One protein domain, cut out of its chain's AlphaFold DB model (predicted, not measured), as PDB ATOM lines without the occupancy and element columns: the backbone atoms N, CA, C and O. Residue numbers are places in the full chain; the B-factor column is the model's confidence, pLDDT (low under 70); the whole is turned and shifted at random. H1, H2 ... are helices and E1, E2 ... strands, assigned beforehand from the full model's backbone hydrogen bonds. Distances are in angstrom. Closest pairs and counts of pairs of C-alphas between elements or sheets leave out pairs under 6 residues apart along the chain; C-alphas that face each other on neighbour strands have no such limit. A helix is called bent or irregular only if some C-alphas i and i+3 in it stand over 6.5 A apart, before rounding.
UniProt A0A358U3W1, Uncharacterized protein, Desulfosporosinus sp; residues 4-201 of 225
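Overview. This is residues 4 to 201 of the 225 residues of an uncharacterized protein of Desulfosporosinus sp (UniProt A0A358U3W1). This is a flat body made largely of long links: the two long helices H2 and H5 line its two sides, and residues 160 to 170 of the link after H5 pass between them. H1 packs on the beginning of H5 and H3 on H2 at one end of the body, while the strand hairpin E1 to E2 makes a thin arm at the other, where residues 109 to 115, with most of H4, stick out. You will find 198 printed residues, with elements in the order H1, H2, E1, E2, H3, H4, H5, H6 and one antiparallel sheet, E1 - E2. The class is mostly helix, though under half of the residues are in named elements. The whole is only just compact, close to loose, with a radius of gyration of the C-alphas of 19.6 A and spans of 58 by 56 by 29 A.

Arrangement. Start with H1, residues 4 to 14, which touches residues 132 to 137 alone of H5, residues 132 to 150; their closest C-alphas, of Thr 6 and Asn 133, are 5.1 A apart. The two helices run the same way at a steep tilt of 64 degrees. Next look at H2, residues 18 to 36, which is apart from both and touches H3, residues 72 to 76, with residues 19 to 26 alone; the closest C-alphas, of Asp 22 and Leu 75, are 6.1 A apart. E1, residues 48 to 51, and E2, residues 57 to 60, form an antiparallel hairpin at 153 degrees; look for N 48 and O 60 at 2.9 A and N 58 and O 50 at 2.8 A. H4, residues 108 to 113, and H6, residues 187 to 198, touch no helix. Every O i to N i+4 pair is within hydrogen-bond range in H1, H2, H3 and H4, against 10 of 15 in H5 and 5 of 8 in H6.

Along the chain. Find C-alpha 4 at (-38.444, 11.326, -10.852), where H1 begins its 15.5 A. From C-alpha 18 at (-48.679, 20.481, -14.336), H2 runs 27.3 A. H5, 26.5 A long, is irregular, with C-alphas 133 and 136 8.5 A apart, and has a kink of 50 degrees near residue 139. H6 covers 16.9 A and ends at C-alpha 198, (-9.227, 33.075, -12.219).

Size, cuts and confidence. The C-alphas farthest apart, of Glu 85 and Glu 113, are 60.0 A apart. The printed part has no cut. Look for long links at residues 77 to 107, 114 to 131 and 151 to 186. Confidence is low, under 70, at residues 171 to 201, and H6 has a mean pLDDT of 41.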
ATOM      1  N   GLY A   4     -37.192  10.820 -10.284       87.69
ATOM      2  CA  GLY A   4     -38.444  11.326 -10.852       87.69
ATOM      3  C   GLY A   4     -39.699  10.967 -10.041       87.69
ATOM      4  O   GLY A   4     -40.609  11.779  -9.939       87.69
ATOM      5  N   ASN A   5     -39.729   9.814  -9.362       90.75
ATOM      6  CA  ASN A   5     -40.866   9.447  -8.506       90.75
ATOM      7  C   ASN A   5     -40.924  10.300  -7.230       90.75
ATOM      8  O   ASN A   5     -42.007  10.528  -6.698       90.75
ATOM      9  N   THR A   6     -39.779  10.773  -6.724       89.81
ATOM     10  CA  THR A   6     -39.763  11.678  -5.564       89.81
ATOM     11  C   THR A   6     -40.270  13.065  -5.957       89.81
ATOM     12  O   THR A   6     -40.954  13.711  -5.169       89.81
ATOM     13  N   ALA A   7     -40.023  13.499  -7.198       89.62
ATOM     14  CA  ALA A   7     -40.631  14.703  -7.759       89.62
ATOM     15  C   ALA A   7     -42.154  14.582  -7.878       89.62
ATOM     16  O   ALA A   7     -42.854  15.466  -7.392       89.62
ATOM     17  N   GLU A   8     -42.672  13.464  -8.395       92.69
ATOM     18  CA  GLU A   8     -44.124  13.217  -8.431       92.69
ATOM     19  C   GLU A   8     -44.751  13.240  -7.028       92.69
ATOM     20  O   GLU A   8     -45.830  13.799  -6.830       92.69
ATOM     21  N   ASN A   9     -44.065  12.687  -6.021       90.00
ATOM     22  CA  ASN A   9     -44.535  12.743  -4.636       90.00
ATOM     23  C   ASN A   9     -44.611  14.180  -4.112       90.00
ATOM     24  O   ASN A   9     -45.611  14.540  -3.492       90.00
ATOM     25  N   VAL A  10     -43.586  15.001  -4.364       85.00
ATOM     26  CA  VAL A  10     -43.570  16.415  -3.953       85.00
ATOM     27  C   VAL A  10     -44.689  17.189  -4.646       85.00
ATOM     28  O   VAL A  10     -45.438  17.904  -3.974       85.00
ATOM     29  N   VAL A  11     -44.850  17.003  -5.957       86.62
ATOM     30  CA  VAL A  11     -45.922  17.632  -6.739       86.62
ATOM     31  C   VAL A  11     -47.290  17.253  -6.176       86.62
ATOM     32  O   VAL A  11     -48.088  18.143  -5.876       86.62
ATOM     33  N   ARG A  12     -47.538  15.959  -5.941       88.62
ATOM     34  CA  ARG A  12     -48.805  15.453  -5.393       88.62
ATOM     35  C   ARG A  12     -49.068  15.954  -3.976       88.62
ATOM     36  O   ARG A  12     -50.163  16.425  -3.692       88.62
ATOM     37  N   GLN A  13     -48.076  15.867  -3.091       84.44
ATOM     38  CA  GLN A  13     -48.215  16.265  -1.688       84.44
ATOM     39  C   GLN A  13     -48.519  17.751  -1.554       84.44
ATOM     40  O   GLN A  13     -49.288  18.155  -0.683       84.44
ATOM     41  N   CYS A  14     -47.899  18.564  -2.402       79.88
ATOM     42  CA  CYS A  14     -48.050  19.998  -2.308       79.88
ATOM     43  C   CYS A  14     -49.133  20.549  -3.257       79.88
ATOM     44  O   CYS A  14     -49.447  21.736  -3.188       79.88
ATOM     45  N   GLY A  15     -49.697  19.717  -4.136       83.62
ATOM     46  CA  GLY A  15     -50.731  20.099  -5.097       83.62
ATOM     47  C   GLY A  15     -50.228  21.070  -6.163       83.62
ATOM     48  O   GLY A  15     -50.856  22.103  -6.375       83.62
ATOM     49  N   ILE A  16     -49.075  20.787  -6.782       84.31
ATOM     50  CA  ILE A  16     -48.542  21.615  -7.879       84.31
ATOM     51  C   ILE A  16     -49.227  21.221  -9.197       84.31
ATOM     52  O   ILE A  16     -49.145  20.056  -9.586       84.31
ATOM     53  N   PRO A  17     -49.888  22.157  -9.896       90.00
ATOM     54  CA  PRO A  17     -50.409  21.912 -11.234       90.00
ATOM     55  C   PRO A  17     -49.294  21.591 -12.232       90.00
ATOM     56  O   PRO A  17     -48.166  22.083 -12.128       90.00
ATOM     57  N   ARG A  18     -49.617  20.793 -13.250       93.19
ATOM     58  CA  ARG A  18     -48.679  20.481 -14.336       93.19
ATOM     59  C   ARG A  18     -48.236  21.753 -15.059       93.19
ATOM     60  O   ARG A  18     -47.063  21.901 -15.392       93.19
ATOM     61  N   GLU A  19     -49.180  22.656 -15.267       92.62
ATOM     62  CA  GLU A  19     -49.012  23.913 -15.983       92.62
ATOM     63  C   GLU A  19     -47.959  24.801 -15.311       92.62
ATOM     64  O   GLU A  19     -47.141  25.393 -16.006       92.62
ATOM     65  N   ASP A  20     -47.907  24.821 -13.976       88.94
ATOM     66  CA  ASP A  20     -46.907  25.584 -13.218       88.94
ATOM     67  C   ASP A  20     -45.493  25.018 -13.425       88.94
ATOM     68  O   ASP A  20     -44.527  25.770 -13.556       88.94
ATOM     69  N   SER A  21     -45.369  23.688 -13.493       90.44
ATOM     70  CA  SER A  21     -44.086  23.021 -13.757       90.44
ATOM     71  C   SER A  21     -43.603  23.287 -15.184       90.44
ATOM     72  O   SER A  21     -42.418  23.535 -15.406       90.44
ATOM     73  N   ASP A  22     -44.515  23.268 -16.156       95.31
ATOM     74  CA  ASP A  22     -44.187  23.578 -17.548       95.31
ATOM     75  C   ASP A  22     -43.855  25.063 -17.728       95.31
ATOM     76  O   ASP A  22     -42.888  25.387 -18.414       95.31
ATOM     77  N   GLN A  23     -44.581  25.964 -17.060       91.69
ATOM     78  CA  GLN A  23     -44.289  27.396 -17.092       91.69
ATOM     79  C   GLN A  23     -42.904  27.689 -16.516       91.69
ATOM     80  O   GLN A  23     -42.132  28.430 -17.119       91.69
ATOM     81  N   PHE A  24     -42.553  27.064 -15.389       89.56
ATOM     82  CA  PHE A  24     -41.220  27.208 -14.809       89.56
ATOM     83  C   PHE A  24     -40.127  26.714 -15.769       89.56
ATOM     84  O   PHE A  24     -39.122  27.397 -15.972       89.56
ATOM     85  N   ALA A  25     -40.328  25.556 -16.401       92.81
ATOM     86  CA  ALA A  25     -39.374  25.012 -17.363       92.81
ATOM     87  C   ALA A  25     -39.210  25.909 -18.603       92.81
ATOM     88  O   ALA A  25     -38.090  26.118 -19.079       92.81
ATOM     89  N   PHE A  26     -40.309  26.478 -19.102       93.94
ATOM     90  CA  PHE A  26     -40.281  27.471 -20.172       93.94
ATOM     91  C   PHE A  26     -39.502  28.722 -19.756       93.94
ATOM     92  O   PHE A  26     -38.595  29.147 -20.472       93.94
ATOM     93  N   ASP A  27     -39.804  29.280 -18.581       89.75
ATOM     94  CA  ASP A  27     -39.131  30.472 -18.062       89.75
ATOM     95  C   ASP A  27     -37.625  30.236 -17.882       89.75
ATOM     96  O   ASP A  27     -36.827  31.121 -18.198       89.75
ATOM     97  N   SER A  28     -37.225  29.046 -17.420       90.38
ATOM     98  CA  SER A  28     -35.820  28.634 -17.304       90.38
ATOM     99  C   SER A  28     -35.117  28.656 -18.668       90.38
ATOM    100  O   SER A  28     -34.104  29.344 -18.839       90.38
ATOM    101  N   GLN A  29     -35.716  28.038 -19.693       92.06
ATOM    102  CA  GLN A  29     -35.177  28.051 -21.060       92.06
ATOM    103  C   GLN A  29     -35.110  29.464 -21.655       92.06
ATOM    104  O   GLN A  29     -34.131  29.815 -22.317       92.06
ATOM    105  N   MET A  30     -36.115  30.310 -21.407       90.50
ATOM    106  CA  MET A  30     -36.125  31.691 -21.907       90.50
ATOM    107  C   MET A  30     -35.090  32.576 -21.203       90.50
ATOM    108  O   MET A  30     -34.441  33.400 -21.854       90.50
ATOM    109  N   LYS A  31     -34.878  32.391 -19.894       87.69
ATOM    110  CA  LYS A  31     -33.805  33.070 -19.151       87.69
ATOM    111  C   LYS A  31     -32.430  32.640 -19.654       87.69
ATOM    112  O   LYS A  31     -31.589  33.508 -19.890       87.69
ATOM    113  N   ALA A  32     -32.223  31.341 -19.871       86.19
ATOM    114  CA  ALA A  32     -30.971  30.813 -20.404       86.19
ATOM    115  C   ALA A  32     -30.699  31.324 -21.829       86.19
ATOM    116  O   ALA A  32     -29.606  31.813 -22.115       86.19
ATOM    117  N   LYS A  33     -31.716  31.346 -22.699       87.69
ATOM    118  CA  LYS A  33     -31.636  31.972 -24.029       87.69
ATOM    119  C   LYS A  33     -31.201  33.437 -23.940       87.69
ATOM    120  O   LYS A  33     -30.229  33.833 -24.578       87.69
ATOM    121  N   ALA A  34     -31.866  34.229 -23.100       86.12
ATOM    122  CA  ALA A  34     -31.525  35.638 -22.910       86.12
ATOM    123  C   ALA A  34     -30.126  35.838 -22.289       86.12
ATOM    124  O   ALA A  34     -29.502  36.886 -22.478       86.12
ATOM    125  N   ALA A  35     -29.628  34.869 -21.519       83.31
ATOM    126  CA  ALA A  35     -28.270  34.873 -20.991       83.31
ATOM    127  C   ALA A  35     -27.229  34.603 -22.088       83.31
ATOM    128  O   ALA A  35     -26.248  35.348 -22.166       83.31
ATOM    129  N   MET A  36     -27.481  33.628 -22.965       80.50
ATOM    130  CA  MET A  36     -26.632  33.336 -24.127       80.50
ATOM    131  C   MET A  36     -26.574  34.511 -25.105       80.50
ATOM    132  O   MET A  36     -25.491  34.923 -25.498       80.50
ATOM    133  N   GLU A  37     -27.723  35.092 -25.464       84.94
ATOM    134  CA  GLU A  37     -27.806  36.228 -26.402       84.94
ATOM    135  C   GLU A  37     -27.099  37.489 -25.880       84.94
ATOM    136  O   GLU A  37     -26.778  38.397 -26.643       84.94
ATOM    137  N   ARG A  38     -26.878  37.557 -24.564       83.56
ATOM    138  CA  ARG A  38     -26.171  38.650 -23.885       83.56
ATOM    139  C   ARG A  38     -24.774  38.239 -23.411       83.56
ATOM    140  O   ARG A  38     -24.248  38.911 -22.524       83.56
ATOM    141  N   ASP A  39     -24.248  37.125 -23.919       78.38
ATOM    142  CA  ASP A  39     -22.903  36.604 -23.656       78.38
ATOM    143  C   ASP A  39     -22.528  36.531 -22.163       78.38
ATOM    144  O   ASP A  39     -21.382  36.766 -21.783       78.38
ATOM    145  N   ARG A  40     -23.492  36.201 -21.288       75.38
ATOM    146  CA  ARG A  40     -23.233  36.087 -19.837       75.38
ATOM    147  C   ARG A  40     -22.237  34.987 -19.518       75.38
ATOM    148  O   ARG A  40     -21.282  35.203 -18.787       75.38
ATOM    149  N   TYR A  41     -22.480  33.825 -20.113       74.69
ATOM    150  CA  TYR A  41     -21.775  32.600 -19.778       74.69
ATOM    151  C   TYR A  41     -20.332  32.587 -20.283       74.69
ATOM    152  O   TYR A  41     -19.532  31.775 -19.838       74.69
ATOM    153  N   GLN A  42     -19.954  33.505 -21.181       75.19
ATOM    154  CA  GLN A  42     -18.585  33.562 -21.700       75.19
ATOM    155  C   GLN A  42     -17.544  33.818 -20.607       75.19
ATOM    156  O   GLN A  42     -16.372  33.510 -20.795       75.19
ATOM    157  N   ARG A  43     -17.952  34.412 -19.482       76.81
ATOM    158  CA  ARG A  43     -17.040  34.697 -18.376       76.81
ATOM    159  C   ARG A  43     -16.848  33.470 -17.477       76.81
ATOM    160  O   ARG A  43     -15.750  33.223 -17.002       76.81
ATOM    161  N   GLU A  44     -17.860  32.635 -17.305       80.50
ATOM    162  CA  GLU A  44     -17.772  31.443 -16.450       80.50
ATOM    163  C   GLU A  44     -17.399  30.148 -17.194       80.50
ATOM    164  O   GLU A  44     -16.889  29.217 -16.569       80.50
ATOM    165  N   ILE A  45     -17.598  30.078 -18.516       84.56
ATOM    166  CA  ILE A  45     -17.277  28.895 -19.323       84.56
ATOM    167  C   ILE A  45     -15.816  28.928 -19.777       84.56
ATOM    168  O   ILE A  45     -15.376  29.835 -20.481       84.56
ATOM    169  N   VAL A  46     -15.085  27.861 -19.456       90.50
ATOM    170  CA  VAL A  46     -13.782  27.567 -20.060       90.50
ATOM    171  C   VAL A  46     -13.999  26.622 -21.247       90.50
ATOM    172  O   VAL A  46     -14.498  25.515 -21.032       90.50
ATOM    173  N   PRO A  47     -13.632  27.009 -22.485       90.38
ATOM    174  CA  PRO A  47     -13.811  26.151 -23.649       90.38
ATOM    175  C   PRO A  47     -13.074  24.813 -23.525       90.38
ATOM    176  O   PRO A  47     -11.921  24.758 -23.092       90.38
ATOM    177  N   VAL A  48     -13.722  23.734 -23.961       92.50
ATOM    178  CA  VAL A  48     -13.158  22.380 -23.959       92.50
ATOM    179  C   VAL A  48     -12.900  21.925 -25.390       92.50
ATOM    180  O   VAL A  48     -13.800  21.895 -26.227       92.50
ATOM    181  N   GLU A  49     -11.663  21.530 -25.682       93.75
ATOM    182  CA  GLU A  49     -11.304  20.950 -26.974       93.75
ATOM    183  C   GLU A  49     -11.590  19.447 -27.008       93.75
ATOM    184  O   GLU A  49     -11.010  18.658 -26.258       93.75
ATOM    185  N   LEU A  50     -12.436  19.031 -27.948       92.25
ATOM    186  CA  LEU A  50     -12.711  17.631 -28.229       92.25
ATOM    187  C   LEU A  50     -12.042  17.215 -29.537       92.25
ATOM    188  O   LEU A  50     -12.421  17.653 -30.626       92.25
ATOM    189  N   LYS A  51     -11.047  16.331 -29.435       94.38
ATOM    190  CA  LYS A  51     -10.365  15.746 -30.592       94.38
ATOM    191  C   LYS A  51     -10.982  14.398 -30.947       94.38
ATOM    192  O   LYS A  51     -10.946  13.461 -30.150       94.38
ATOM    193  N   ASP A  52     -11.521  14.286 -32.155       92.94
ATOM    194  CA  ASP A  52     -12.069  13.023 -32.644       92.94
ATOM    195  C   ASP A  52     -10.965  12.028 -33.062       92.94
ATOM    196  O   ASP A  52      -9.773  12.346 -33.145       92.94
ATOM    197  N   ARG A  53     -11.364  10.790 -33.381       93.31
ATOM    198  CA  ARG A  53     -10.438   9.725 -33.815       93.31
ATOM    199  C   ARG A  53      -9.686  10.043 -35.117       93.31
ATOM    200  O   ARG A  53      -8.673   9.405 -35.387       93.31
ATOM    201  N   LYS A  54     -10.185  10.975 -35.934       92.62
ATOM    202  CA  LYS A  54      -9.590  11.404 -37.212       92.62
ATOM    203  C   LYS A  54      -8.727  12.661 -37.058       92.62
ATOM    204  O   LYS A  54      -8.141  13.115 -38.035       92.62
ATOM    205  N   GLY A  55      -8.624  13.200 -35.844       92.50
ATOM    206  CA  GLY A  55      -7.836  14.382 -35.524       92.50
ATOM    207  C   GLY A  55      -8.562  15.711 -35.722       92.50
ATOM    208  O   GLY A  55      -7.921  16.745 -35.542       92.50
ATOM    209  N   LYS A  56      -9.862  15.717 -36.050       94.81
ATOM    210  CA  LYS A  56     -10.659  16.949 -36.081       94.81
ATOM    211  C   LYS A  56     -10.853  17.440 -34.649       94.81
ATOM    212  O   LYS A  56     -11.320  16.688 -33.796       94.81
ATOM    213  N   VAL A  57     -10.509  18.700 -34.407       94.81
ATOM    214  CA  VAL A  57     -10.749  19.381 -33.132       94.81
ATOM    215  C   VAL A  57     -12.075  20.128 -33.225       94.81
ATOM    216  O   VAL A  57     -12.318  20.847 -34.194       94.81
ATOM    217  N   THR A  58     -12.939  19.918 -32.238       93.75
ATOM    218  CA  THR A  58     -14.176  20.677 -32.035       93.75
ATOM    219  C   THR A  58     -14.042  21.421 -30.719       93.75
ATOM    220  O   THR A  58     -13.736  20.803 -29.704       93.75
ATOM    221  N   LEU A  59     -14.241  22.734 -30.745       92.94
ATOM    222  CA  LEU A  59     -14.238  23.550 -29.542       92.94
ATOM    223  C   LEU A  59     -15.657  23.600 -28.975       92.94
ATOM    224  O   LEU A  59     -16.590  23.983 -29.680       92.94
ATOM    225  N   ILE A  60     -15.812  23.185 -27.723       91.69
ATOM    226  CA  ILE A  60     -17.067  23.249 -26.977       91.69
ATOM    227  C   ILE A  60     -16.976  24.466 -26.058       91.69
ATOM    228  O   ILE A  60     -16.261  24.446 -25.063       91.69
ATOM    229  N   GLU A  61     -17.671  25.538 -26.426       89.44
ATOM    230  CA  GLU A  61     -17.641  26.839 -25.732       89.44
ATOM    231  C   GLU A  61     -19.046  27.341 -25.350       89.44
ATOM    232  O   GLU A  61     -19.222  28.482 -24.928       89.44
ATOM    233  N   ARG A  62     -20.066  26.496 -25.539       87.19
ATOM    234  CA  ARG A  62     -21.478  26.796 -25.280       87.19
ATOM    235  C   ARG A  62     -22.187  25.573 -24.721       87.19
ATOM    236  O   ARG A  62     -21.899  24.455 -25.143       87.19
ATOM    237  N   ASP A  63     -23.155  25.809 -23.844       89.50
ATOM    238  CA  ASP A  63     -24.027  24.758 -23.330       89.50
ATOM    239  C   ASP A  63     -24.894  24.150 -24.437       89.50
ATOM    240  O   ASP A  63     -25.611  24.848 -25.155       89.50
ATOM    241  N   GLU A  64     -24.865  22.822 -24.543       89.12
ATOM    242  CA  GLU A  64     -25.609  22.069 -25.563       89.12
ATOM    243  C   GLU A  64     -27.041  21.726 -25.131       89.12
ATOM    244  O   GLU A  64     -27.888  21.393 -25.960       89.12
ATOM    245  N   HIS A  65     -27.326  21.775 -23.825       86.25
ATOM    246  CA  HIS A  65     -28.617  21.345 -23.280       86.25
ATOM    247  C   HIS A  65     -29.750  22.353 -23.517       86.25
ATOM    248  O   HIS A  65     -30.930  22.015 -23.388       86.25
ATOM    249  N   LEU A  66     -29.400  23.595 -23.847       85.62
ATOM    250  CA  LEU A  66     -30.350  24.687 -23.977       85.62
ATOM    251  C   LEU A  66     -31.208  24.518 -25.234       85.62
ATOM    252  O   LEU A  66     -30.719  24.245 -26.330       85.62
ATOM    253  N   LYS A  67     -32.518  24.695 -25.064       90.75
ATOM    254  CA  LYS A  67     -33.536  24.580 -26.112       90.75
ATOM    255  C   LYS A  67     -34.223  25.938 -26.285       90.75
ATOM    256  O   LYS A  67     -35.332  26.129 -25.775       90.75
ATOM    257  N   PRO A  68     -33.598  26.885 -27.010       87.50
ATOM    258  CA  PRO A  68     -34.080  28.265 -27.137       87.50
ATOM    259  C   PRO A  68     -35.415  28.401 -27.888       87.50
ATOM    260  O   PRO A  68     -36.014  29.479 -27.879       87.50
ATOM    261  N   ASP A  69     -35.876  27.318 -28.517       93.06
ATOM    262  CA  ASP A  69     -37.148  27.227 -29.240       93.06
ATOM    263  C   ASP A  69     -38.224  26.464 -28.447       93.06
ATOM    264  O   ASP A  69     -39.231  26.036 -29.006       93.06
ATOM    265  N   THR A  70     -38.013  26.252 -27.141       94.38
ATOM    266  CA  THR A  70     -39.027  25.657 -26.256       94.38
ATOM    267  C   THR A  70     -40.306  26.493 -26.280       94.38
ATOM    268  O   THR A  70     -40.254  27.709 -26.110       94.38
ATOM    269  N   THR A  71     -41.458  25.840 -26.446       96.88
ATOM    270  CA  THR A  71     -42.782  26.472 -26.405       96.88
ATOM    271  C   THR A  71     -43.675  25.813 -25.360       96.88
ATOM    272  O   THR A  71     -43.526  24.623 -25.068       96.88
ATOM    273  N   MET A  72     -44.636  26.568 -24.824       96.94
ATOM    274  CA  MET A  72     -45.618  26.035 -23.873       96.94
ATOM    275  C   MET A  72     -46.471  24.931 -24.502       96.94
ATOM    276  O   MET A  72     -46.739  23.917 -23.860       96.94
ATOM    277  N   GLU A  73     -46.836  25.066 -25.779       96.88
ATOM    278  CA  GLU A  73     -47.573  24.037 -26.518       96.88
ATOM    279  C   GLU A  73     -46.757  22.746 -26.644       96.88
ATOM    280  O   GLU A  73     -47.299  21.649 -26.499       96.88
ATOM    281  N   GLY A  74     -45.449  22.874 -26.886       97.19
ATOM    282  CA  GLY A  74     -44.535  21.740 -26.968       97.19
ATOM    283  C   GLY A  74     -44.391  21.021 -25.628       97.19
ATOM    284  O   GLY A  74     -44.456  19.792 -25.591       97.19
ATOM    285  N   LEU A  75     -44.249  21.771 -24.529       97.00
ATOM    286  CA  LEU A  75     -44.180  21.218 -23.172       97.00
ATOM    287  C   LEU A  75     -45.481  20.495 -22.793       97.00
ATOM    288  O   LEU A  75     -45.432  19.338 -22.367       97.00
ATOM    289  N   ALA A  76     -46.640  21.106 -23.051       96.56
ATOM    290  CA  ALA A  76     -47.947  20.536 -22.718       96.56
ATOM    291  C   ALA A  76     -48.226  19.190 -23.419       96.56
ATOM    292  O   ALA A  76     -48.906  18.325 -22.870       96.56
ATOM    293  N   GLN A  77     -47.675  18.977 -24.619       96.75
ATOM    294  CA  GLN A  77     -47.812  17.717 -25.363       96.75
ATOM    295  C   GLN A  77     -46.896  16.593 -24.851       96.75
ATOM    296  O   GLN A  77     -47.068  15.431 -25.240       96.75
ATOM    297  N   MET A  78     -45.913  16.904 -23.998       96.62
ATOM    298  CA  MET A  78     -44.975  15.903 -23.502       96.62
ATOM    299  C   MET A  78     -45.650  14.929 -22.537       96.62
ATOM    300  O   MET A  78     -46.373  15.309 -21.613       96.62
ATOM    301  N   LYS A  79     -45.361  13.643 -22.746       96.81
ATOM    302  CA  LYS A  79     -45.862  12.564 -21.898       96.81
ATOM    303  C   LYS A  79     -45.057  12.486 -20.595       96.81
ATOM    304  O   LYS A  79     -43.835  12.659 -20.639       96.81
ATOM    305  N   PRO A  80     -45.712  12.172 -19.467       96.50
ATOM    306  CA  PRO A  80     -45.028  11.843 -18.223       96.50
ATOM    307  C   PRO A  80     -44.008  10.713 -18.402       96.50
ATOM    308  O   PRO A  80     -44.248   9.764 -19.153       96.50
ATOM    309  N   VAL A  81     -42.862  10.822 -17.724       94.56
ATOM    310  CA  VAL A  81     -41.735   9.879 -17.877       94.56
ATOM    311  C   VAL A  81     -41.711   8.828 -16.769       94.56
ATOM    312  O   VAL A  81     -41.350   7.679 -17.018       94.56
ATOM    313  N   PHE A  82     -42.085   9.209 -15.547       91.19
ATOM    314  CA  PHE A  82     -41.843   8.394 -14.353       91.19
ATOM    315  C   PHE A  82     -43.102   7.714 -13.804       91.19
ATOM    316  O   PHE A  82     -43.027   6.584 -13.323       91.19
ATOM    317  N   ASP A  83     -44.255   8.366 -13.938       91.19
ATOM    318  CA  ASP A  83     -45.573   7.849 -13.571       91.19
ATOM    319  C   ASP A  83     -46.543   8.128 -14.725       91.19
ATOM    320  O   ASP A  83     -46.547   9.227 -15.272       91.19
ATOM    321  N   LYS A  84     -47.363   7.147 -15.122       90.00
ATOM    322  CA  LYS A  84     -48.312   7.302 -16.242       90.00
ATOM    323  C   LYS A  84     -49.386   8.350 -15.957       90.00
ATOM    324  O   LYS A  84     -49.882   8.961 -16.898       90.00
ATOM    325  N   GLU A  85     -49.729   8.528 -14.685       90.06
ATOM    326  CA  GLU A  85     -50.675   9.545 -14.210       90.06
ATOM    327  C   GLU A  85     -49.946  10.753 -13.597       90.06
ATOM    328  O   GLU A  85     -50.556  11.591 -12.935       90.06
ATOM    329  N   GLY A  86     -48.626  10.820 -13.789       92.75
ATOM    330  CA  GLY A  86     -47.767  11.863 -13.259       92.75
ATOM    331  C   GLY A  86     -47.768  13.145 -14.082       92.75
ATOM    332  O   GLY A  86     -48.430  13.278 -15.113       92.75
ATOM    333  N   THR A  87     -46.974  14.101 -13.620       94.50
ATOM    334  CA  THR A  87     -46.821  15.428 -14.232       94.50
ATOM    335  C   THR A  87     -45.388  15.718 -14.677       94.50
ATOM    336  O   THR A  87     -45.154  16.658 -15.440       94.50
ATOM    337  N   VAL A  88     -44.423  14.905 -14.253       95.56
ATOM    338  CA  VAL A  88     -43.012  15.102 -14.570       95.56
ATOM    339  C   VAL A  88     -42.710  14.536 -15.954       95.56
ATOM    340  O   VAL A  88     -42.873  13.342 -16.226       95.56
ATOM    341  N   THR A  89     -42.226  15.401 -16.835       96.69
ATOM    342  CA  THR A  89     -41.866  15.096 -18.221       96.69
ATOM    343  C   THR A  89     -40.395  15.378 -18.482       96.69
ATOM    344  O   THR A  89     -39.712  16.009 -17.683       96.69
ATOM    345  N   ALA A  90     -39.899  14.961 -19.648       94.75
ATOM    346  CA  ALA A  90     -38.552  15.319 -20.088       94.75
ATOM    347  C   ALA A  90     -38.375  16.828 -20.354       94.75
ATOM    348  O   ALA A  90     -37.245  17.284 -20.494       94.75
ATOM    349  N   GLY A  91     -39.469  17.588 -20.478       94.50
ATOM    350  CA  GLY A  91     -39.432  19.033 -20.689       94.50
ATOM    351  C   GLY A  91     -39.339  19.834 -19.396       94.50
ATOM    352  O   GLY A  91     -38.835  20.947 -19.428       94.50
ATOM    353  N   ASN A  92     -39.791  19.268 -18.272       95.06
ATOM    354  CA  ASN A  92     -39.829  19.929 -16.964       95.06
ATOM    355  C   ASN A  92     -38.951  19.230 -15.900       95.06
ATOM    356  O   ASN A  92     -39.109  19.442 -14.695       95.06
ATOM    357  N   ALA A  93     -38.006  18.414 -16.363       94.06
ATOM    358  CA  ALA A  93     -36.981  17.744 -15.573       94.06
ATOM    359  C   ALA A  93     -35.596  18.061 -16.145       94.06
ATOM    360  O   ALA A  93     -35.449  18.197 -17.362       94.06
ATOM    361  N   SER A  94     -34.578  18.121 -15.285       92.81
ATOM    362  CA  SER A  94     -33.196  18.259 -15.745       92.81
ATOM    363  C   SER A  94     -32.768  17.036 -16.563       92.81
ATOM    364  O   SER A  94     -33.102  15.894 -16.221       92.81
ATOM    365  N   GLY A  95     -31.993  17.268 -17.622       90.06
ATOM    366  CA  GLY A  95     -31.370  16.196 -18.389       90.06
ATOM    367  C   GLY A  95     -30.239  15.484 -17.647       90.06
ATOM    368  O   GLY A  95     -29.910  15.777 -16.500       90.06
ATOM    369  N   LEU A  96     -29.634  14.524 -18.344       88.88
ATOM    370  CA  LEU A  96     -28.304  14.034 -18.004       88.88
ATOM    371  C   LEU A  96     -27.293  14.890 -18.758       88.88
ATOM    372  O   LEU A  96     -27.435  15.093 -19.966       88.88
ATOM    373  N   ASN A  97     -26.293  15.381 -18.039       89.12
ATOM    374  CA  ASN A  97     -25.308  16.316 -18.555       89.12
ATOM    375  C   ASN A  97     -23.910  15.881 -18.124       89.12
ATOM    376  O   ASN A  97     -23.723  15.410 -17.001       89.12
ATOM    377  N   ASP A  98     -22.942  16.089 -19.010       88.75
ATOM    378  CA  ASP A  98     -21.524  15.968 -18.702       88.75
ATOM    379  C   ASP A  98     -20.978  17.371 -18.419       88.75
ATOM    380  O   ASP A  98     -21.078  18.262 -19.261       88.75
ATOM    381  N   CYS A  99     -20.431  17.592 -17.222       87.25
ATOM    382  CA  CYS A  99     -19.917  18.902 -16.818       87.25
ATOM    383  C   CYS A  99     -18.786  18.801 -15.787       87.25
ATOM    384  O   CYS A  99     -18.664  17.813 -15.059       87.25
ATOM    385  N   GLY A 100     -18.007  19.876 -15.667       83.31
ATOM    386  CA  GLY A 100     -17.061  20.089 -14.578       83.31
ATOM    387  C   GLY A 100     -17.064  21.553 -14.150       83.31
ATOM    388  O   GLY A 100     -17.156  22.440 -14.991       83.31
ATOM    389  N   ALA A 101     -16.955  21.799 -12.847       85.00
ATOM    390  CA  ALA A 101     -16.813  23.132 -12.272       85.00
ATOM    391  C   ALA A 101     -15.734  23.103 -11.184       85.00
ATOM    392  O   ALA A 101     -15.559  22.089 -10.501       85.00
ATOM    393  N   ALA A 102     -15.007  24.206 -11.021       81.38
ATOM    394  CA  ALA A 102     -13.957  24.337 -10.020       81.38
ATOM    395  C   ALA A 102     -13.979  25.733  -9.389       81.38
ATOM    396  O   ALA A 102     -14.275  26.722 -10.052       81.38
ATOM    397  N   LEU A 103     -13.638  25.797  -8.101       82.88
ATOM    398  CA  LEU A 103     -13.488  27.030  -7.333       82.88
ATOM    399  C   LEU A 103     -12.155  26.990  -6.582       82.88
ATOM    400  O   LEU A 103     -11.718  25.924  -6.140       82.88
ATOM    401  N   VAL A 104     -11.539  28.156  -6.398       81.44
ATOM    402  CA  VAL A 104     -10.358  28.325  -5.543       81.44
ATOM    403  C   VAL A 104     -10.789  29.014  -4.257       81.44
ATOM    404  O   VAL A 104     -11.443  30.052  -4.291       81.44
ATOM    405  N   LEU A 105     -10.414  28.431  -3.121       87.69
ATOM    406  CA  LEU A 105     -10.723  28.953  -1.794       87.69
ATOM    407  C   LEU A 105      -9.433  29.332  -1.074       87.69
ATOM    408  O   LEU A 105      -8.410  28.660  -1.214       87.69
ATOM    409  N   MET A 106      -9.501  30.382  -0.263       81.81
ATOM    410  CA  MET A 106      -8.404  30.829   0.589       81.81
ATOM    411  C   MET A 106      -8.935  31.337   1.923       81.81
ATOM    412  O   MET A 106     -10.098  31.725   2.028       81.81
ATOM    413  N   SER A 107      -8.081  31.327   2.949       92.38
ATOM    414  CA  SER A 107      -8.387  32.052   4.178       92.38
ATOM    415  C   SER A 107      -8.314  33.554   3.921       92.38
ATOM    416  O   SER A 107      -7.504  34.020   3.116       92.38
ATOM    417  N   GLU A 108      -9.126  34.317   4.646       89.00
ATOM    418  CA  GLU A 108      -9.118  35.779   4.572       89.00
ATOM    419  C   GLU A 108      -7.733  36.357   4.919       89.00
ATOM    420  O   GLU A 108      -7.250  37.274   4.261       89.00
ATOM    421  N   GLU A 109      -7.054  35.781   5.915       92.88
ATOM    422  CA  GLU A 109      -5.692  36.171   6.293       92.88
ATOM    423  C   GLU A 109      -4.717  36.015   5.123       92.88
ATOM    424  O   GLU A 109      -3.966  36.942   4.816       92.88
ATOM    425  N   LYS A 110      -4.770  34.876   4.418       89.56
ATOM    426  CA  LYS A 110      -3.879  34.636   3.284       89.56
ATOM    427  C   LYS A 110      -4.227  35.522   2.092       89.56
ATOM    428  O   LYS A 110      -3.317  35.985   1.409       89.56
ATOM    429  N   ALA A 111      -5.514  35.797   1.871       86.88
ATOM    430  CA  ALA A 111      -5.961  36.755   0.863       86.88
ATOM    431  C   ALA A 111      -5.374  38.151   1.127       86.88
ATOM    432  O   ALA A 111      -4.806  38.760   0.223       86.88
ATOM    433  N   LYS A 112      -5.428  38.623   2.383       91.62
ATOM    434  CA  LYS A 112      -4.860  39.915   2.807       91.62
ATOM    435  C   LYS A 112      -3.340  39.959   2.668       91.62
ATOM    436  O   LYS A 112      -2.816  40.939   2.145       91.62
ATOM    437  N   GLU A 113      -2.640  38.911   3.105       94.25
ATOM    438  CA  GLU A 113      -1.177  38.802   2.982       94.25
ATOM    439  C   GLU A 113      -0.732  38.888   1.517       94.25
ATOM    440  O   GLU A 113       0.210  39.609   1.190       94.25
ATOM    441  N   LEU A 114      -1.434  38.175   0.632       93.88
ATOM    442  CA  LEU A 114      -1.141  38.141  -0.800       93.88
ATOM    443  C   LEU A 114      -1.750  39.316  -1.580       93.88
ATOM    444  O   LEU A 114      -1.544  39.395  -2.788       93.88
ATOM    445  N   GLN A 115      -2.486  40.210  -0.911       95.62
ATOM    446  CA  GLN A 115      -3.196  41.338  -1.523       95.62
ATOM    447  C   GLN A 115      -4.144  40.910  -2.660       95.62
ATOM    448  O   GLN A 115      -4.270  41.594  -3.675       95.62
ATOM    449  N   ILE A 116      -4.808  39.764  -2.488       88.19
ATOM    450  CA  ILE A 116      -5.800  39.236  -3.428       88.19
ATOM    451  C   ILE A 116      -7.183  39.704  -2.988       88.19
ATOM    452  O   ILE A 116      -7.580  39.484  -1.846       88.19
ATOM    453  N   GLU A 117      -7.927  40.312  -3.911       89.69
ATOM    454  CA  GLU A 117      -9.334  40.655  -3.713       89.69
ATOM    455  C   GLU A 117     -10.208  39.400  -3.909       89.69
ATOM    456  O   GLU A 117     -10.232  38.840  -5.011       89.69
ATOM    457  N   PRO A 118     -10.904  38.908  -2.863       83.06
ATOM    458  CA  PRO A 118     -11.804  37.771  -2.998       83.06
ATOM    459  C   PRO A 118     -13.031  38.130  -3.838       83.06
ATOM    460  O   PRO A 118     -13.605  39.204  -3.702       83.06
ATOM    461  N   LEU A 119     -13.480  37.184  -4.657       81.38
ATOM    462  CA  LEU A 119     -14.671  37.339  -5.500       81.38
ATOM    463  C   LEU A 119     -15.976  37.238  -4.715       81.38
ATOM    464  O   LEU A 119     -16.979  37.853  -5.060       81.38
ATOM    465  N   ALA A 120     -15.947  36.407  -3.681       83.44
ATOM    466  CA  ALA A 120     -17.031  36.182  -2.754       83.44
ATOM    467  C   ALA A 120     -16.450  35.616  -1.458       83.44
ATOM    468  O   ALA A 120     -15.346  35.063  -1.434       83.44
ATOM    469  N   GLU A 121     -17.233  35.712  -0.392       85.75
ATOM    470  CA  GLU A 121     -16.937  35.111   0.900       85.75
ATOM    471  C   GLU A 121     -17.999  34.062   1.230       85.75
ATOM    472  O   GLU A 121     -19.198  34.279   1.041       85.75
ATOM    473  N   ILE A 122     -17.566  32.915   1.755       88.62
ATOM    474  CA  ILE A 122     -18.486  31.922   2.309       88.62
ATOM    475  C   ILE A 122     -18.862  32.376   3.719       88.62
ATOM    476  O   ILE A 122     -18.145  32.088   4.675       88.62
ATOM    477  N   VAL A 123     -19.999  33.064   3.837       89.75
ATOM    478  CA  VAL A 123     -20.506  33.563   5.126       89.75
ATOM    479  C   VAL A 123     -20.928  32.410   6.036       89.75
ATOM    480  O   VAL A 123     -20.532  32.349   7.198       89.75
ATOM    481  N   ASP A 124     -21.744  31.483   5.525       90.19
ATOM    482  CA  ASP A 124     -22.152  30.297   6.272       90.19
ATOM    483  C   ASP A 124     -22.723  29.199   5.349       90.19
ATOM    484  O   ASP A 124     -23.036  29.437   4.182       90.19
ATOM    485  N   TYR A 125     -22.881  27.985   5.877       89.62
ATOM    486  CA  TYR A 125     -23.518  26.847   5.225       89.62
ATOM    487  C   TYR A 125     -24.419  26.068   6.196       89.62
ATOM    488  O   TYR A 125     -24.212  26.021   7.417       89.62
ATOM    489  N   ALA A 126     -25.427  25.398   5.637       82.25
ATOM    490  CA  ALA A 126     -26.313  24.515   6.379       82.25
ATOM    491  C   ALA A 126     -26.648  23.258   5.571       82.25
ATOM    492  O   ALA A 126     -26.863  23.307   4.365       82.25
ATOM    493  N   VAL A 127     -26.736  22.127   6.273       86.50
ATOM    494  CA  VAL A 127     -27.180  20.842   5.721       86.50
ATOM    495  C   VAL A 127     -28.423  20.390   6.475       86.50
ATOM    496  O   VAL A 127     -28.460  20.451   7.713       86.50
ATOM    497  N   ALA A 128     -29.434  19.931   5.741       78.12
ATOM    498  CA  ALA A 128     -30.664  19.375   6.285       78.12
ATOM    499  C   ALA A 128     -30.896  17.959   5.745       78.12
ATOM    500  O   ALA A 128     -30.668  17.692   4.568       78.12
ATOM    501  N   GLY A 129     -31.334  17.057   6.625       83.88
ATOM    502  CA  GLY A 129     -31.803  15.723   6.262       83.88
ATOM    503  C   GLY A 129     -33.327  15.681   6.292       83.88
ATOM    504  O   GLY A 129     -33.943  16.320   7.145       83.88
ATOM    505  N   LEU A 130     -33.920  14.933   5.370       83.44
ATOM    506  CA  LEU A 130     -35.362  14.761   5.226       83.44
ATOM    507  C   LEU A 130     -35.683  13.347   4.732       83.44
ATOM    508  O   LEU A 130     -34.781  12.584   4.383       83.44
ATOM    509  N   ASP A 131     -36.970  13.009   4.706       83.75
ATOM    510  CA  ASP A 131     -37.433  11.741   4.151       83.75
ATOM    511  C   ASP A 131     -37.048  11.640   2.656       83.75
ATOM    512  O   ASP A 131     -37.335  12.562   1.881       83.75
ATOM    513  N   PRO A 132     -36.404  10.537   2.223       86.94
ATOM    514  CA  PRO A 132     -35.958  10.369   0.840       86.94
ATOM    515  C   PRO A 132     -37.100  10.419  -0.189       86.94
ATOM    516  O   PRO A 132     -36.855  10.754  -1.349       86.94
ATOM    517  N   ASN A 133     -38.344  10.136   0.209       85.69
ATOM    518  CA  ASN A 133     -39.513  10.175  -0.674       85.69
ATOM    519  C   ASN A 133     -39.865  11.592  -1.147       85.69
ATOM    520  O   ASN A 133     -40.549  11.729  -2.161       85.69
ATOM    521  N   VAL A 134     -39.397  12.622  -0.432       78.88
ATOM    522  CA  VAL A 134     -39.667  14.046  -0.698       78.88
ATOM    523  C   VAL A 134     -38.380  14.861  -0.806       78.88
ATOM    524  O   VAL A 134     -38.365  16.056  -0.518       78.88
ATOM    525  N   MET A 135     -37.286  14.223  -1.235       84.00
ATOM    526  CA  MET A 135     -35.949  14.829  -1.292       84.00
ATOM    527  C   MET A 135     -35.889  16.194  -2.004       84.00
ATOM    528  O   MET A 135     -35.063  17.025  -1.643       84.00
ATOM    529  N   GLY A 136     -36.804  16.464  -2.944       79.62
ATOM    530  CA  GLY A 136     -36.942  17.758  -3.622       79.62
ATOM    531  C   GLY A 136     -37.201  18.949  -2.699       79.62
ATOM    532  O   GLY A 136     -36.929  20.080  -3.076       79.62
ATOM    533  N   LEU A 137     -37.674  18.714  -1.471       79.81
ATOM    534  CA  LEU A 137     -37.849  19.763  -0.463       79.81
ATOM    535  C   LEU A 137     -36.551  20.110   0.282       79.81
ATOM    536  O   LEU A 137     -36.547  21.041   1.084       79.81
ATOM    537  N   GLY A 138     -35.449  19.395   0.034       81.44
ATOM    538  CA  GLY A 138     -34.157  19.603   0.695       81.44
ATOM    539  C   GLY A 138     -33.695  21.068   0.735       81.44
ATOM    540  O   GLY A 138     -33.357  21.541   1.826       81.44
ATOM    541  N   PRO A 139     -33.745  21.819  -0.386       82.06
ATOM    542  CA  PRO A 139     -33.401  23.240  -0.401       82.06
ATOM    543  C   PRO A 139     -34.223  24.082   0.579       82.06
ATOM    544  O   PRO A 139     -33.657  24.936   1.254       82.06
ATOM    545  N   VAL A 140     -35.526  23.810   0.738       81.19
ATOM    546  CA  VAL A 140     -36.398  24.556   1.664       81.19
ATOM    547  C   VAL A 140     -35.886  24.427   3.099       81.19
ATOM    548  O   VAL A 140     -35.636  25.431   3.762       81.19
ATOM    549  N   TYR A 141     -35.647  23.196   3.557       78.38
ATOM    550  CA  TYR A 141     -35.147  22.949   4.913       78.38
ATOM    551  C   TYR A 141     -33.728  23.489   5.123       78.38
ATOM    552  O   TYR A 141     -33.410  23.987   6.205       78.38
ATOM    553  N   ALA A 142     -32.861  23.393   4.108       80.56
ATOM    554  CA  ALA A 142     -31.496  23.909   4.182       80.56
ATOM    555  C   ALA A 142     -31.477  25.443   4.290       80.56
ATOM    556  O   ALA A 142     -30.793  25.977   5.165       80.56
ATOM    557  N   ILE A 143     -32.274  26.135   3.470       82.62
ATOM    558  CA  ILE A 143     -32.397  27.598   3.481       82.62
ATOM    559  C   ILE A 143     -32.999  28.073   4.807       82.62
ATOM    560  O   ILE A 143     -32.436  28.961   5.443       82.62
ATOM    561  N   GLU A 144     -34.090  27.470   5.287       81.38
ATOM    562  CA  GLU A 144     -34.693  27.856   6.573       81.38
ATOM    563  C   GLU A 144     -33.732  27.654   7.750       81.38
ATOM    564  O   GLU A 144     -33.637  28.504   8.640       81.38
ATOM    565  N   LYS A 145     -32.975  26.550   7.740       84.56
ATOM    566  CA  LYS A 145     -31.942  26.289   8.746       84.56
ATOM    567  C   LYS A 145     -30.814  27.319   8.677       84.56
ATOM    568  O   LYS A 145     -30.362  27.758   9.734       84.56
ATOM    569  N   LEU A 146     -30.375  27.694   7.475       84.75
ATOM    570  CA  LEU A 146     -29.335  28.702   7.266       84.75
ATOM    571  C   LEU A 146     -29.786  30.071   7.779       84.75
ATOM    572  O   LEU A 146     -29.103  30.644   8.619       84.75
ATOM    573  N   LEU A 147     -30.965  30.540   7.363       84.00
ATOM    574  CA  LEU A 147     -31.530  31.825   7.791       84.00
ATOM    575  C   LEU A 147     -31.699  31.890   9.313       84.00
ATOM    576  O   LEU A 147     -31.326  32.871   9.949       84.00
ATOM    577  N   LYS A 148     -32.181  30.805   9.935       85.62
ATOM    578  CA  LYS A 148     -32.280  30.727  11.399       85.62
ATOM    579  C   LYS A 148     -30.910  30.766  12.084       85.62
ATOM    580  O   LYS A 148     -30.799  31.330  13.169       85.62
ATOM    581  N   LYS A 149     -29.893  30.129  11.494       90.44
ATOM    582  CA  LYS A 149     -28.532  30.074  12.043       90.44
ATOM    583  C   LYS A 149     -27.838  31.436  11.973       90.44
ATOM    584  O   LYS A 149     -27.201  31.826  12.944       90.44
ATOM    585  N   THR A 150     -27.975  32.138  10.852       88.69
ATOM    586  CA  THR A 150     -27.319  33.431  10.607       88.69
ATOM    587  C   THR A 150     -28.121  34.618  11.137       88.69
ATOM    588  O   THR A 150     -27.576  35.706  11.288       88.69
ATOM    589  N   GLY A 151     -29.413  34.427  11.422       88.75
ATOM    590  CA  GLY A 151     -30.334  35.508  11.777       88.75
ATOM    591  C   GLY A 151     -30.743  36.380  10.585       88.75
ATOM    592  O   GLY A 151     -31.410  37.392  10.787       88.75
ATOM    593  N   LEU A 152     -30.357  36.000   9.362       84.44
ATOM    594  CA  LEU A 152     -30.752  36.697   8.143       84.44
ATOM    595  C   LEU A 152     -32.226  36.444   7.818       84.44
ATOM    596  O   LEU A 152     -32.789  35.382   8.095       84.44
ATOM    597  N   THR A 153     -32.837  37.429   7.176       81.75
ATOM    598  CA  THR A 153     -34.186  37.339   6.612       81.75
ATOM    599  C   THR A 153     -34.128  37.028   5.117       81.75
ATOM    600  O   THR A 153     -33.083  37.167   4.482       81.75
ATOM    601  N   LYS A 154     -35.245  36.575   4.536       77.44
ATOM    602  CA  LYS A 154     -35.313  36.229   3.103       77.44
ATOM    603  C   LYS A 154     -35.086  37.455   2.222       77.44
ATOM    604  O   LYS A 154     -34.507  37.350   1.153       77.44
ATOM    605  N   GLU A 155     -35.518  38.610   2.708       82.88
ATOM    606  CA  GLU A 155     -35.437  39.906   2.041       82.88
ATOM    607  C   GLU A 155     -34.006  40.465   2.003       82.88
ATOM    608  O   GLU A 155     -33.743  41.403   1.262       82.88
ATOM    609  N   GLN A 156     -33.091  39.900   2.799       79.00
ATOM    610  CA  GLN A 156     -31.664  40.241   2.795       79.00
ATOM    611  C   GLN A 156     -30.841  39.370   1.840       79.00
ATOM    612  O   GLN A 156     -29.624  39.526   1.784       79.00
ATOM    613  N   ILE A 157     -31.473  38.418   1.151       80.69
ATOM    614  CA  ILE A 157     -30.815  37.588   0.149       80.69
ATOM    615  C   ILE A 157     -31.235  38.090  -1.225       80.69
ATOM    616  O   ILE A 157     -32.397  37.958  -1.612       80.69
ATOM    617  N   ASP A 158     -30.277  38.642  -1.960       78.06
ATOM    618  CA  ASP A 158     -30.542  39.243  -3.268       78.06
ATOM    619  C   ASP A 158     -30.840  38.181  -4.335       78.06
ATOM    620  O   ASP A 158     -31.707  38.366  -5.191       78.06
ATOM    621  N   VAL A 159     -30.136  37.044  -4.271       78.19
ATOM    622  CA  VAL A 159     -30.209  35.984  -5.282       78.19
ATOM    623  C   VAL A 159     -30.228  34.602  -4.642       78.19
ATOM    624  O   VAL A 159     -29.466  34.292  -3.726       78.19
ATOM    625  N   TYR A 160     -31.080  33.740  -5.195       77.31
ATOM    626  CA  TYR A 160     -31.131  32.321  -4.879       77.31
ATOM    627  C   TYR A 160     -30.751  31.498  -6.105       77.31
ATOM    628  O   TYR A 160     -31.469  31.495  -7.101       77.31
ATOM    629  N   GLN A 161     -29.652  30.753  -5.998       80.56
ATOM    630  CA  GLN A 161     -29.290  29.713  -6.957       80.56
ATOM    631  C   GLN A 161     -29.734  28.356  -6.409       80.56
ATOM    632  O   GLN A 161     -29.121  27.806  -5.492       80.56
ATOM    633  N   ILE A 162     -30.842  27.839  -6.941       83.69
ATOM    634  CA  ILE A 162     -31.433  26.559  -6.536       83.69
ATOM    635  C   ILE A 162     -31.393  25.619  -7.739       83.69
ATOM    636  O   ILE A 162     -31.987  25.902  -8.771       83.69
ATOM    637  N   ASN A 163     -30.704  24.485  -7.599       88.38
ATOM    638  CA  ASN A 163     -30.548  23.514  -8.682       88.38
ATOM    639  C   ASN A 163     -31.891  22.909  -9.133       88.38
ATOM    640  O   ASN A 163     -32.502  22.150  -8.376       88.38
ATOM    641  N   GLU A 164     -32.280  23.172 -10.382       88.81
ATOM    642  CA  GLU A 164     -33.556  22.820 -11.035       88.81
ATOM    643  C   GLU A 164     -33.691  21.331 -11.406       88.81
ATOM    644  O   GLU A 164     -33.955  20.984 -12.553       88.81
ATOM    645  N   ALA A 165     -33.537  20.422 -10.435       87.62
ATOM    646  CA  ALA A 165     -33.647  18.977 -10.685       87.62
ATOM    647  C   ALA A 165     -34.991  18.594 -11.342       87.62
ATOM    648  O   ALA A 165     -35.037  17.836 -12.311       87.62
ATOM    649  N   PHE A 166     -36.090  19.147 -10.823       90.12
ATOM    650  CA  PHE A 166     -37.426  19.031 -11.399       90.12
ATOM    651  C   PHE A 166     -38.189  20.333 -11.162       90.12
ATOM    652  O   PHE A 166     -38.206  20.842 -10.039       90.12
ATOM    653  N   ALA A 167     -38.872  20.844 -12.183       86.12
ATOM    654  CA  ALA A 167     -39.629  22.092 -12.084       86.12
ATOM    655  C   ALA A 167     -40.729  22.021 -11.010       86.12
ATOM    656  O   ALA A 167     -40.926  22.963 -10.250       86.12
ATOM    657  N   GLY A 168     -41.364  20.854 -10.850       76.75
ATOM    658  CA  GLY A 168     -42.343  20.580  -9.792       76.75
ATOM    659  C   GLY A 168     -41.770  20.545  -8.364       76.75
ATOM    660  O   GLY A 168     -42.476  20.207  -7.417       76.75
ATOM    661  N   GLN A 169     -40.489  20.850  -8.177       77.81
ATOM    662  CA  GLN A 169     -39.865  21.053  -6.865       77.81
ATOM    663  C   GLN A 169     -39.484  22.523  -6.640       77.81
ATOM    664  O   GLN A 169     -39.078  22.879  -5.534       77.81
ATOM    665  N   MET A 170     -39.649  23.372  -7.659       70.94
ATOM    666  CA  MET A 170     -39.278  24.780  -7.629       70.94
ATOM    667  C   MET A 170     -40.443  25.688  -7.235       70.94
ATOM    668  O   MET A 170     -41.610  25.357  -7.464       70.94
ATOM    669  N   PRO A 171     -40.155  26.835  -6.598       54.91
ATOM    670  CA  PRO A 171     -41.173  27.831  -6.303       54.91
ATOM    671  C   PRO A 171     -41.653  28.501  -7.608       54.91
ATOM    672  O   PRO A 171     -40.822  28.880  -8.436       54.91
ATOM    673  N   PRO A 172     -42.971  28.683  -7.812       47.44
ATOM    674  CA  PRO A 172     -43.488  29.353  -9.002       47.44
ATOM    675  C   PRO A 172     -43.079  30.834  -9.023       47.44
ATOM    676  O   PRO A 172     -43.087  31.508  -7.993       47.44
ATOM    677  N   GLY A 173     -42.785  31.369 -10.213       41.91
ATOM    678  CA  GLY A 173     -42.452  32.785 -10.442       41.91
ATOM    679  C   GLY A 173     -43.639  33.759 -10.346       41.91
ATOM    680  O   GLY A 173     -43.561  34.872 -10.860       41.91
ATOM    681  N   GLY A 174     -44.749  33.357  -9.717       34.78
ATOM    682  CA  GLY A 174     -46.002  34.109  -9.650       34.78
ATOM    683  C   GLY A 174     -46.686  33.984  -8.288       34.78
ATOM    684  O   GLY A 174     -46.554  32.980  -7.602       34.78
ATOM    685  N   SER A 175     -47.420  35.036  -7.913       37.00
ATOM    686  CA  SER A 175     -47.958  35.416  -6.585       37.00
ATOM    687  C   SER A 175     -48.671  34.388  -5.671       37.00
ATOM    688  O   SER A 175     -49.111  34.776  -4.588       37.00
ATOM    689  N   ASN A 176     -48.748  33.097  -6.007       34.66
ATOM    690  CA  ASN A 176     -49.230  32.059  -5.092       34.66
ATOM    691  C   ASN A 176     -48.054  31.333  -4.411       34.66
ATOM    692  O   ASN A 176     -47.253  30.633  -5.018       34.66
ATOM    693  N   LYS A 177     -47.951  31.576  -3.104       37.31
ATOM    694  CA  LYS A 177     -46.783  31.380  -2.233       37.31
ATOM    695  C   LYS A 177     -46.226  29.944  -2.185       37.31
ATOM    696  O   LYS A 177     -46.860  29.067  -1.601       37.31
ATOM    697  N   ARG A 178     -44.958  29.783  -2.596       43.69
ATOM    698  CA  ARG A 178     -43.898  28.967  -1.947       43.69
ATOM    699  C   ARG A 178     -42.549  29.695  -2.068       43.69
ATOM    700  O   ARG A 178     -42.419  30.524  -2.963       43.69
ATOM    701  N   PRO A 179     -41.571  29.493  -1.165       37.72
ATOM    702  CA  PRO A 179     -40.461  30.427  -1.040       37.72
ATOM    703  C   PRO A 179     -39.421  30.271  -2.159       37.72
ATOM    704  O   PRO A 179     -38.798  29.221  -2.257       37.72
ATOM    705  N   LEU A 180     -39.188  31.398  -2.844       37.38
ATOM    706  CA  LEU A 180     -37.908  31.893  -3.378       37.38
ATOM    707  C   LEU A 180     -37.540  31.527  -4.822       37.38
ATOM    708  O   LEU A 180     -36.680  30.692  -5.074       37.38
ATOM    709  N   GLY A 181     -38.134  32.265  -5.763       33.94
ATOM    710  CA  GLY A 181     -37.597  32.445  -7.109       33.94
ATOM    711  C   GLY A 181     -37.582  33.929  -7.474       33.94
ATOM    712  O   GLY A 181     -38.643  34.513  -7.673       33.94
ATOM    713  N   ILE A 182     -36.398  34.541  -7.559       36.91
ATOM    714  CA  ILE A 182     -36.191  35.847  -8.207       36.91
ATOM    715  C   ILE A 182     -34.845  35.795  -8.946       36.91
ATOM    716  O   ILE A 182     -33.866  35.295  -8.403       36.91
ATOM    717  N   SER A 183     -34.809  36.279 -10.193       44.00
ATOM    718  CA  SER A 183     -33.589  36.449 -10.997       44.00
ATOM    719  C   SER A 183     -33.250  37.932 -11.141       44.00
ATOM    720  O   SER A 183     -34.151  38.696 -11.501       44.00
ATOM    721  N   CYS A 184     -31.980  38.323 -10.989       37.06
ATOM    722  CA  CYS A 184     -31.558  39.726 -11.079       37.06
ATOM    723  C   CYS A 184     -30.299  39.931 -11.947       37.06
ATOM    724  O   CYS A 184     -29.480  39.043 -12.163       37.06
ATOM    725  N   TYR A 185     -30.184  41.140 -12.496       35.59
ATOM    726  CA  TYR A 185     -29.149  41.621 -13.422       35.59
ATOM    727  C   TYR A 185     -27.737  41.695 -12.799       35.59
ATOM    728  O   TYR A 185     -26.748  41.709 -13.528       35.59
ATOM    729  N   GLU A 186     -27.648  41.696 -11.472       41.03
ATOM    730  CA  GLU A 186     -26.414  41.838 -10.689       41.03
ATOM    731  C   GLU A 186     -25.509  40.598 -10.739       41.03
ATOM    732  O   GLU A 186     -24.288  40.756 -10.765       41.03
ATOM    733  N   ASP A 187     -26.070  39.393 -10.911       38.94
ATOM    734  CA  ASP A 187     -25.301  38.150 -11.129       38.94
ATOM    735  C   ASP A 187     -24.329  38.289 -12.308       38.94
ATOM    736  O   ASP A 187     -23.192  37.823 -12.295       38.94
ATOM    737  N   LYS A 188     -24.757  39.059 -13.311       41.19
ATOM    738  CA  LYS A 188     -24.021  39.307 -14.544       41.19
ATOM    739  C   LYS A 188     -22.855  40.267 -14.338       41.19
ATOM    740  O   LYS A 188     -22.058  40.433 -15.251       41.19
ATOM    741  N   LEU A 189     -22.784  40.975 -13.214       38.12
ATOM    742  CA  LEU A 189     -21.665  41.851 -12.865       38.12
ATOM    743  C   LEU A 189     -20.607  41.079 -12.063       38.12
ATOM    744  O   LEU A 189     -19.413  41.340 -12.213       38.12
ATOM    745  N   VAL A 190     -21.054  40.097 -11.278       42.06
ATOM    746  CA  VAL A 190     -20.221  39.257 -10.412       42.06
ATOM    747  C   VAL A 190     -19.511  38.156 -11.217       42.06
ATOM    748  O   VAL A 190     -18.286  38.061 -11.133       42.06
ATOM    749  N   GLU A 191     -20.218  37.427 -12.093       42.28
ATOM    750  CA  GLU A 191     -19.686  36.333 -12.949       42.28
ATOM    751  C   GLU A 191     -18.487  36.775 -13.822       42.28
ATOM    752  O   GLU A 191     -17.331  36.420 -13.609       42.28
ATOM    753  N   ASN A 192     -18.715  37.702 -14.739       40.75
ATOM    754  CA  ASN A 192     -18.230  39.049 -14.535       40.75
ATOM    755  C   ASN A 192     -16.719  39.273 -14.318       40.75
ATOM    756  O   ASN A 192     -15.902  39.436 -15.232       40.75
ATOM    757  N   ARG A 193     -16.424  39.408 -13.024       40.09
ATOM    758  CA  ARG A 193     -15.124  39.694 -12.420       40.09
ATOM    759  C   ARG A 193     -14.447  38.438 -11.890       40.09
ATOM    760  O   ARG A 193     -13.223  38.408 -11.830       40.09
ATOM    761  N   VAL A 194     -15.224  37.389 -11.617       42.31
ATOM    762  CA  VAL A 194     -14.739  36.051 -11.241       42.31
ATOM    763  C   VAL A 194     -13.846  35.453 -12.329       42.31
ATOM    764  O   VAL A 194     -12.753  34.958 -12.055       42.31
ATOM    765  N   ALA A 195     -14.268  35.598 -13.578       38.53
ATOM    766  CA  ALA A 195     -13.595  35.088 -14.768       38.53
ATOM    767  C   ALA A 195     -12.198  35.662 -15.049       38.53
ATOM    768  O   ALA A 195     -11.245  34.933 -15.345       38.53
ATOM    769  N   GLU A 196     -12.079  36.989 -14.968       44.03
ATOM    770  CA  GLU A 196     -10.837  37.709 -15.265       44.03
ATOM    771  C   GLU A 196      -9.769  37.429 -14.202       44.03
ATOM    772  O   GLU A 196      -8.581  37.380 -14.514       44.03
ATOM    773  N   ILE A 197     -10.196  37.183 -12.959       43.56
ATOM    774  CA  ILE A 197      -9.315  36.916 -11.820       43.56
ATOM    775  C   ILE A 197      -8.787  35.472 -11.844       43.56
ATOM    776  O   ILE A 197      -7.604  35.240 -11.585       43.56
ATOM    777  N   LEU A 198      -9.619  34.491 -12.209       38.28
ATOM    778  CA  LEU A 198      -9.227  33.075 -12.219       38.28
ATOM    779  C   LEU A 198      -8.303  32.699 -13.392       38.28
ATOM    780  O   LEU A 198      -7.453  31.817 -13.245       38.28
ATOM    781  N   SER A 199      -8.411  33.396 -14.527       39.22
ATOM    782  CA  SER A 199      -7.644  33.092 -15.749       39.22
ATOM    783  C   SER A 199      -6.149  33.427 -15.656       39.22
ATOM    784  O   SER A 199      -5.358  32.956 -16.470       39.22
ATOM    785  N   ALA A 200      -5.740  34.227 -14.670       44.34
ATOM    786  CA  ALA A 200      -4.367  34.709 -14.570       44.34
ATOM    787  C   ALA A 200      -3.415  33.789 -13.778       44.34
ATOM    788  O   ALA A 200      -2.210  34.032 -13.824       44.34
ATOM    789  N   ILE A 201      -3.900  32.782 -13.025       46.78
ATOM    790  CA  ILE A 201      -3.068  32.219 -11.936       46.78
ATOM    791  C   ILE A 201      -2.849  30.698 -11.927       46.78
ATOM    792  O   ILE A 201      -1.761  30.290 -11.523       46.78
TER     793      ILE A 201